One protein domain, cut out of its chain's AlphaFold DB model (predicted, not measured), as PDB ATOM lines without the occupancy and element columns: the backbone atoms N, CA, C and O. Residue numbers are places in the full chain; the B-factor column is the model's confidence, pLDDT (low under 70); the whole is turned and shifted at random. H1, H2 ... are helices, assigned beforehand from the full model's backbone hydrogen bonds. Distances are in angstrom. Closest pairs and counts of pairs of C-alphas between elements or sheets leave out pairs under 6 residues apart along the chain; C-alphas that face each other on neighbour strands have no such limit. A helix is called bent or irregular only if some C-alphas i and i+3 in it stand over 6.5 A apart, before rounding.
ATOM      1  N   ILE A  29      10.849 -63.686  -0.937       69.88
ATOM      2  CA  ILE A  29      11.782 -62.909  -1.768       69.88
ATOM      3  C   ILE A  29      11.455 -63.072  -3.263       69.88
ATOM      4  O   ILE A  29      11.370 -62.071  -3.974       69.88
ATOM      5  N   TYR A  30      11.183 -64.298  -3.728       80.25
ATOM      6  CA  TYR A  30      10.836 -64.564  -5.132       80.25
ATOM      7  C   TYR A  30       9.527 -63.903  -5.574       80.25
ATOM      8  O   TYR A  30       9.406 -63.534  -6.737       80.25
ATOM      9  N   ILE A  31       8.567 -63.699  -4.666       72.56
ATOM     10  CA  ILE A  31       7.297 -63.028  -4.990       72.56
ATOM     11  C   ILE A  31       7.410 -61.501  -4.836       72.56
ATOM     12  O   ILE A  31       6.852 -60.746  -5.633       72.56
ATOM     13  N   THR A  32       8.148 -61.008  -3.837       79.88
ATOM     14  CA  THR A  32       8.222 -59.559  -3.563       79.88
ATOM     15  C   THR A  32       9.094 -58.791  -4.553       79.88
ATOM     16  O   THR A  32       8.733 -57.671  -4.912       79.88
ATOM     17  N   ILE A  33      10.195 -59.369  -5.047       80.69
ATOM     18  CA  ILE A  33      11.067 -58.707  -6.034       80.69
ATOM     19  C   ILE A  33      10.317 -58.354  -7.337       80.69
ATOM     20  O   ILE A  33      10.337 -57.179  -7.709       80.69
ATOM     21  N   PRO A  34       9.610 -59.277  -8.021       83.81
ATOM     22  CA  PRO A  34       8.886 -58.933  -9.247       83.81
ATOM     23  C   PRO A  34       7.747 -57.932  -9.004       83.81
ATOM     24  O   PRO A  34       7.537 -57.043  -9.827       83.81
ATOM     25  N   LEU A  35       7.066 -57.983  -7.850       82.62
ATOM     26  CA  LEU A  35       6.048 -56.987  -7.479       82.62
ATOM     27  C   LEU A  35       6.639 -55.577  -7.290       82.62
ATOM     28  O   LEU A  35       6.043 -54.590  -7.729       82.62
ATOM     29  N   ILE A  36       7.826 -55.458  -6.686       84.94
ATOM     30  CA  ILE A  36       8.531 -54.173  -6.542       84.94
ATOM     31  C   ILE A  36       8.978 -53.638  -7.912       84.94
ATOM     32  O   ILE A  36       8.870 -52.440  -8.176       84.94
ATOM     33  N   VAL A  37       9.429 -54.512  -8.817       84.44
ATOM     34  CA  VAL A  37       9.817 -54.110 -10.180       84.44
ATOM     35  C   VAL A  37       8.600 -53.637 -10.984       84.44
ATOM     36  O   VAL A  37       8.647 -52.555 -11.569       84.44
ATOM     37  N   LEU A  38       7.483 -54.372 -10.952       86.56
ATOM     38  CA  LEU A  38       6.244 -53.987 -11.642       86.56
ATOM     39  C   LEU A  38       5.677 -52.657 -11.119       86.56
ATOM     40  O   LEU A  38       5.291 -51.790 -11.906       86.56
ATOM     41  N   THR A  39       5.687 -52.453  -9.799       89.25
ATOM     42  CA  THR A  39       5.245 -51.183  -9.193       89.25
ATOM     43  C   THR A  39       6.190 -50.023  -9.522       89.25
ATOM     44  O   THR A  39       5.722 -48.914  -9.793       89.25
ATOM     45  N   GLY A  40       7.502 -50.268  -9.590       89.69
ATOM     46  CA  GLY A  40       8.493 -49.284 -10.030       89.69
ATOM     47  C   GLY A  40       8.295 -48.840 -11.485       89.69
ATOM     48  O   GLY A  40       8.272 -47.639 -11.765       89.69
ATOM     49  N   VAL A  41       8.081 -49.785 -12.408       90.88
ATOM     50  CA  VAL A  41       7.825 -49.487 -13.831       90.88
ATOM     51  C   VAL A  41       6.523 -48.697 -13.999       90.88
ATOM     52  O   VAL A  41       6.513 -47.668 -14.681       90.88
ATOM     53  N   ALA A  42       5.448 -49.098 -13.311       89.44
ATOM     54  CA  ALA A  42       4.174 -48.378 -13.338       89.44
ATOM     55  C   ALA A  42       4.308 -46.929 -12.826       89.44
ATOM     56  O   ALA A  42       3.740 -46.006 -13.417       89.44
ATOM     57  N   ALA A  43       5.109 -46.698 -11.779       85.31
ATOM     58  CA  ALA A  43       5.368 -45.359 -11.250       85.31
ATOM     59  C   ALA A  43       6.147 -44.470 -12.239       85.31
ATOM     60  O   ALA A  43       5.813 -43.294 -12.405       85.31
ATOM     61  N   ILE A  44       7.144 -45.020 -12.944       89.25
ATOM     62  CA  ILE A  44       7.919 -44.287 -13.961       89.25
ATOM     63  C   ILE A  44       7.025 -43.911 -15.153       89.25
ATOM     64  O   ILE A  44       7.031 -42.757 -15.599       89.25
ATOM     65  N   ILE A  45       6.201 -44.844 -15.641       90.00
ATOM     66  CA  ILE A  45       5.249 -44.583 -16.732       90.00
ATOM     67  C   ILE A  45       4.211 -43.535 -16.296       90.00
ATOM     68  O   ILE A  45       3.993 -42.545 -16.998       90.00
ATOM     69  N   GLY A  46       3.643 -43.666 -15.093       89.12
ATOM     70  CA  GLY A  46       2.717 -42.679 -14.533       89.12
ATOM     71  C   GLY A  46       3.331 -41.277 -14.431       89.12
ATOM     72  O   GLY A  46       2.699 -40.285 -14.808       89.12
ATOM     73  N   TRP A  47       4.595 -41.182 -14.009       87.44
ATOM     74  CA  TRP A  47       5.320 -39.916 -13.893       87.44
ATOM     75  C   TRP A  47       5.621 -39.263 -15.248       87.44
ATOM     76  O   TRP A  47       5.483 -38.044 -15.399       87.44
ATOM     77  N   THR A  48       5.999 -40.045 -16.263       82.06
ATOM     78  CA  THR A  48       6.260 -39.515 -17.615       82.06
ATOM     79  C   THR A  48       4.983 -38.994 -18.275       82.06
ATOM     80  O   THR A  48       4.990 -37.894 -18.841       82.06
ATOM     81  N   ILE A  49       3.855 -39.697 -18.118       87.38
ATOM     82  CA  ILE A  49       2.538 -39.238 -18.588       87.38
ATOM     83  C   ILE A  49       2.101 -37.977 -17.825       87.38
ATOM     84  O   ILE A  49       1.611 -37.022 -18.437       87.38
ATOM     85  N   TYR A  50       2.325 -37.922 -16.508       87.75
ATOM     86  CA  TYR A  50       2.025 -36.746 -15.689       87.75
ATOM     87  C   TYR A  50       2.836 -35.513 -16.126       87.75
ATOM     88  O   TYR A  50       2.266 -34.435 -16.325       87.75
ATOM     89  N   LYS A  51       4.146 -35.667 -16.381       79.31
ATOM     90  CA  LYS A  51       4.994 -34.589 -16.924       79.31
ATOM     91  C   LYS A  51       4.529 -34.138 -18.314       79.31
ATOM     92  O   LYS A  51       4.448 -32.930 -18.546       79.31
ATOM     93  N   ARG A  52       4.142 -35.061 -19.208       74.19
ATOM     94  CA  ARG A  52       3.575 -34.718 -20.532       74.19
ATOM     95  C   ARG A  52       2.265 -33.925 -20.410       74.19
ATOM     96  O   ARG A  52       2.104 -32.919 -21.099       74.19
ATOM     97  N   LYS A  53       1.358 -34.305 -19.498       74.69
ATOM     98  CA  LYS A  53       0.108 -33.557 -19.246       74.69
ATOM     99  C   LYS A  53       0.361 -32.164 -18.663       74.69
ATOM    100  O   LYS A  53      -0.333 -31.221 -19.036       74.69
ATOM    101  N   ARG A  54       1.368 -32.005 -17.796       70.31
ATOM    102  CA  ARG A  54       1.736 -30.695 -17.228       70.31
ATOM    103  C   ARG A  54       2.403 -29.778 -18.263       70.31
ATOM    104  O   ARG A  54       2.141 -28.581 -18.256       70.31
ATOM    105  N   ALA A  55       3.185 -30.333 -19.193       65.19
ATOM    106  CA  ALA A  55       3.816 -29.577 -20.278       65.19
ATOM    107  C   ALA A  55       2.810 -29.021 -21.305       65.19
ATOM    108  O   ALA A  55       3.035 -27.937 -21.839       65.19
ATOM    109  N   LYS A  56       1.676 -29.704 -21.534       59.38
ATOM    110  CA  LYS A  56       0.619 -29.242 -22.457       59.38
ATOM    111  C   LYS A  56      -0.122 -27.983 -21.997       59.38
ATOM    112  O   LYS A  56      -0.763 -27.347 -22.821       59.38
ATOM    113  N   ARG A  57      -0.038 -27.596 -20.719       69.94
ATOM    114  CA  ARG A  57      -0.698 -26.369 -20.241       69.94
ATOM    115  C   ARG A  57       0.103 -25.091 -20.524       69.94
ATOM    116  O   ARG A  57      -0.496 -24.027 -20.523       69.94
ATOM    117  N   GLN A  70      10.205 -34.590 -34.818       80.88
ATOM    118  CA  GLN A  70      10.017 -35.531 -33.709       80.88
ATOM    119  C   GLN A  70       9.546 -36.907 -34.186       80.88
ATOM    120  O   GLN A  70       9.973 -37.908 -33.614       80.88
ATOM    121  N   GLU A  71       8.719 -36.969 -35.228       84.81
ATOM    122  CA  GLU A  71       8.302 -38.230 -35.850       84.81
ATOM    123  C   GLU A  71       9.486 -38.934 -36.525       84.81
ATOM    124  O   GLU A  71       9.728 -40.102 -36.234       84.81
ATOM    125  N   ALA A  72      10.316 -38.207 -37.281       78.62
ATOM    126  CA  ALA A  72      11.528 -38.764 -37.887       78.62
ATOM    127  C   ALA A  72      12.540 -39.274 -36.839       78.62
ATOM    128  O   ALA A  72      13.158 -40.321 -37.020       78.62
ATOM    129  N   GLN A  73      12.699 -38.571 -35.708       83.31
ATOM    130  CA  GLN A  73      13.543 -39.051 -34.605       83.31
ATOM    131  C   GLN A  73      12.956 -40.287 -33.914       83.31
ATOM    132  O   GLN A  73      13.708 -41.176 -33.516       83.31
ATOM    133  N   ALA A  74      11.632 -40.355 -33.755       75.75
ATOM    134  CA  ALA A  74      10.969 -41.515 -33.169       75.75
ATOM    135  C   ALA A  74      11.086 -42.749 -34.075       75.75
ATOM    136  O   ALA A  74      11.366 -43.838 -33.578       75.75
ATOM    137  N   GLU A  75      10.942 -42.569 -35.388       84.56
ATOM    138  CA  GLU A  75      11.117 -43.630 -36.378       84.56
ATOM    139  C   GLU A  75      12.572 -44.115 -36.440       84.56
ATOM    140  O   GLU A  75      12.811 -45.318 -36.412       84.56
ATOM    141  N   ALA A  76      13.554 -43.207 -36.390       79.25
ATOM    142  CA  ALA A  76      14.968 -43.582 -36.325       79.25
ATOM    143  C   ALA A  76      15.306 -44.393 -35.058       79.25
ATOM    144  O   ALA A  76      16.053 -45.370 -35.118       79.25
ATOM    145  N   ILE A  77      14.728 -44.029 -33.903       81.19
ATOM    146  CA  ILE A  77      14.880 -44.813 -32.667       81.19
ATOM    147  C   ILE A  77      14.226 -46.189 -32.827       81.19
ATOM    148  O   ILE A  77      14.826 -47.185 -32.426       81.19
ATOM    149  N   TYR A  78      13.037 -46.263 -33.427       86.31
ATOM    150  CA  TYR A  78      12.338 -47.526 -33.655       86.31
ATOM    151  C   TYR A  78      13.128 -48.462 -34.580       86.31
ATOM    152  O   TYR A  78      13.381 -49.604 -34.205       86.31
ATOM    153  N   GLN A  79      13.628 -47.958 -35.713       80.12
ATOM    154  CA  GLN A  79      14.480 -48.718 -36.634       80.12
ATOM    155  C   GLN A  79      15.765 -49.214 -35.950       80.12
ATOM    156  O   GLN A  79      16.161 -50.359 -36.150       80.12
ATOM    157  N   SER A  80      16.382 -48.398 -35.082       81.81
ATOM    158  CA  SER A  80      17.575 -48.813 -34.321       81.81
ATOM    159  C   SER A  80      17.292 -49.889 -33.263       81.81
ATOM    160  O   SER A  80      18.154 -50.714 -32.968       81.81
ATOM    161  N   GLN A  81      16.088 -49.900 -32.680       80.94
ATOM    162  CA  GLN A  81      15.683 -50.962 -31.758       80.94
ATOM    163  C   GLN A  81      15.353 -52.242 -32.519       80.94
ATOM    164  O   GLN A  81      15.753 -53.315 -32.083       80.94
ATOM    165  N   GLU A  82      14.680 -52.136 -33.665       88.62
ATOM    166  CA  GLU A  82      14.370 -53.283 -34.516       88.62
ATOM    167  C   GLU A  82      15.642 -53.968 -35.032       88.62
ATOM    168  O   GLU A  82      15.734 -55.192 -34.965       88.62
ATOM    169  N   SER A  83      16.657 -53.205 -35.462       78.62
ATOM    170  CA  SER A  83      17.947 -53.782 -35.865       78.62
ATOM    171  C   SER A  83      18.638 -54.487 -34.699       78.62
ATOM    172  O   SER A  83      19.096 -55.612 -34.853       78.62
ATOM    173  N   TRP A  84      18.636 -53.878 -33.508       90.62
ATOM    174  CA  TRP A  84      19.212 -54.496 -32.314       90.62
ATOM    175  C   TRP A  84      18.493 -55.793 -31.915       90.62
ATOM    176  O   TRP A  84      19.157 -56.767 -31.570       90.62
ATOM    177  N   PHE A  85      17.157 -55.838 -31.987       90.31
ATOM    178  CA  PHE A  85      16.392 -57.059 -31.708       90.31
ATOM    179  C   PHE A  85      16.664 -58.161 -32.738       90.31
ATOM    180  O   PHE A  85      16.844 -59.309 -32.335       90.31
ATOM    181  N   ARG A  86      16.764 -57.821 -34.031       80.44
ATOM    182  CA  ARG A  86      17.134 -58.782 -35.085       80.44
ATOM    183  C   ARG A  86      18.556 -59.319 -34.911       80.44
ATOM    184  O   ARG A  86      18.774 -60.515 -35.070       80.44
ATOM    185  N   ASP A  87      19.510 -58.469 -34.536       86.31
ATOM    186  CA  ASP A  87      20.887 -58.897 -34.251       86.31
ATOM    187  C   ASP A  87      20.939 -59.855 -33.054       86.31
ATOM    188  O   ASP A  87      21.684 -60.838 -33.057       86.31
ATOM    189  N   LEU A  88      20.117 -59.594 -32.034       80.50
ATOM    190  CA  LEU A  88      19.996 -60.460 -30.866       80.50
ATOM    191  C   LEU A  88      19.388 -61.811 -31.248       80.50
ATOM    192  O   LEU A  88      19.930 -62.846 -30.876       80.50
ATOM    193  N   GLU A  89      18.305 -61.812 -32.023       89.44
ATOM    194  CA  GLU A  89      17.671 -63.034 -32.524       89.44
ATOM    195  C   GLU A  89      18.651 -63.887 -33.340       89.44
ATOM    196  O   GLU A  89      18.806 -65.073 -33.047       89.44
ATOM    197  N   ASN A  90      19.410 -63.268 -34.252       86.94
ATOM    198  CA  ASN A  90      20.459 -63.937 -35.027       86.94
ATOM    199  C   ASN A  90      21.579 -64.512 -34.148       86.94
ATOM    200  O   ASN A  90      22.088 -65.602 -34.407       86.94
ATOM    201  N   TYR A  91      21.983 -63.803 -33.093       87.38
ATOM    202  CA  TYR A  91      22.999 -64.306 -32.169       87.38
ATOM    203  C   TYR A  91      22.524 -65.562 -31.422       87.38
ATOM    204  O   TYR A  91      23.284 -66.524 -31.270       87.38
ATOM    205  N   TRP A  92      21.267 -65.577 -30.967       84.00
ATOM    206  CA  TRP A  92      20.702 -66.724 -30.254       84.00
ATOM    207  C   TRP A  92      20.400 -67.908 -31.176       84.00
ATOM    208  O   TRP A  92      20.643 -69.042 -30.758       84.00
ATOM    209  N   SER A  93      19.940 -67.678 -32.412       76.06
ATOM    210  CA  SER A  93      19.765 -68.751 -33.402       76.06
ATOM    211  C   SER A  93      21.105 -69.397 -33.758       76.06
ATOM    212  O   SER A  93      21.252 -70.604 -33.601       76.06
ATOM    213  N   THR A  94      22.136 -68.594 -34.049       78.00
ATOM    214  CA  THR A  94      23.490 -69.096 -34.357       78.00
ATOM    215  C   THR A  94      24.069 -69.940 -33.216       78.00
ATOM    216  O   THR A  94      24.735 -70.948 -33.443       78.00
TER     217      THR A  94
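AT A GLANCE: This is residues 29 to 57 and 70 to 94 of the 637 residues of an uncharacterized protein of Coniochaeta pulveracea (UniProt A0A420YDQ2). Two long helices, H1 and then H2, lie in one flat layer, side by side but with an empty gap between them, and run in nearly opposite directions. Of the 14 residues between them in the chain, 12 are cut out and not printed. The printed part has 54 residues, no named strand and the class all helix. It is extended, with a radius of gyration of the C-alphas of 17.2 A, and spans 47 by 43 by 5 A.

HOW THE PARTS SIT: H1, residues 29 to 55, and H2, residues 70 to 94, are apart, with no C-alpha of the one within 8 A of the other. Residues 29 to 57 and residues 70 to 94 stand free. In H2 every O i to N i+4 pair is within hydrogen-bond range; in H1 21 of 23 are.

IN THESE COORDINATES: H1 begins at C-alpha 29 (11.782, -62.909, -1.768) and measures 38.9 A from first to last C-alpha. It is neither bent nor irregular, but only just: C-alphas 31 and 34 are 6.1 A apart. H2 measures 36.2 A, from C-alpha 70 (10.017, -35.531, -33.709) to C-alpha 94 (23.490, -69.096, -34.357).

THE WHOLE: The C-alphas farthest apart, of Arg 57 and Thr 94, are 51.1 A apart. Residues 58 to 69 are not printed, and C-alphas 57 and 70 are 19.5 A apart across the cut. The mean pLDDT of the printed part is 82.1, with residue 29 and residues 55 to 57 under 70.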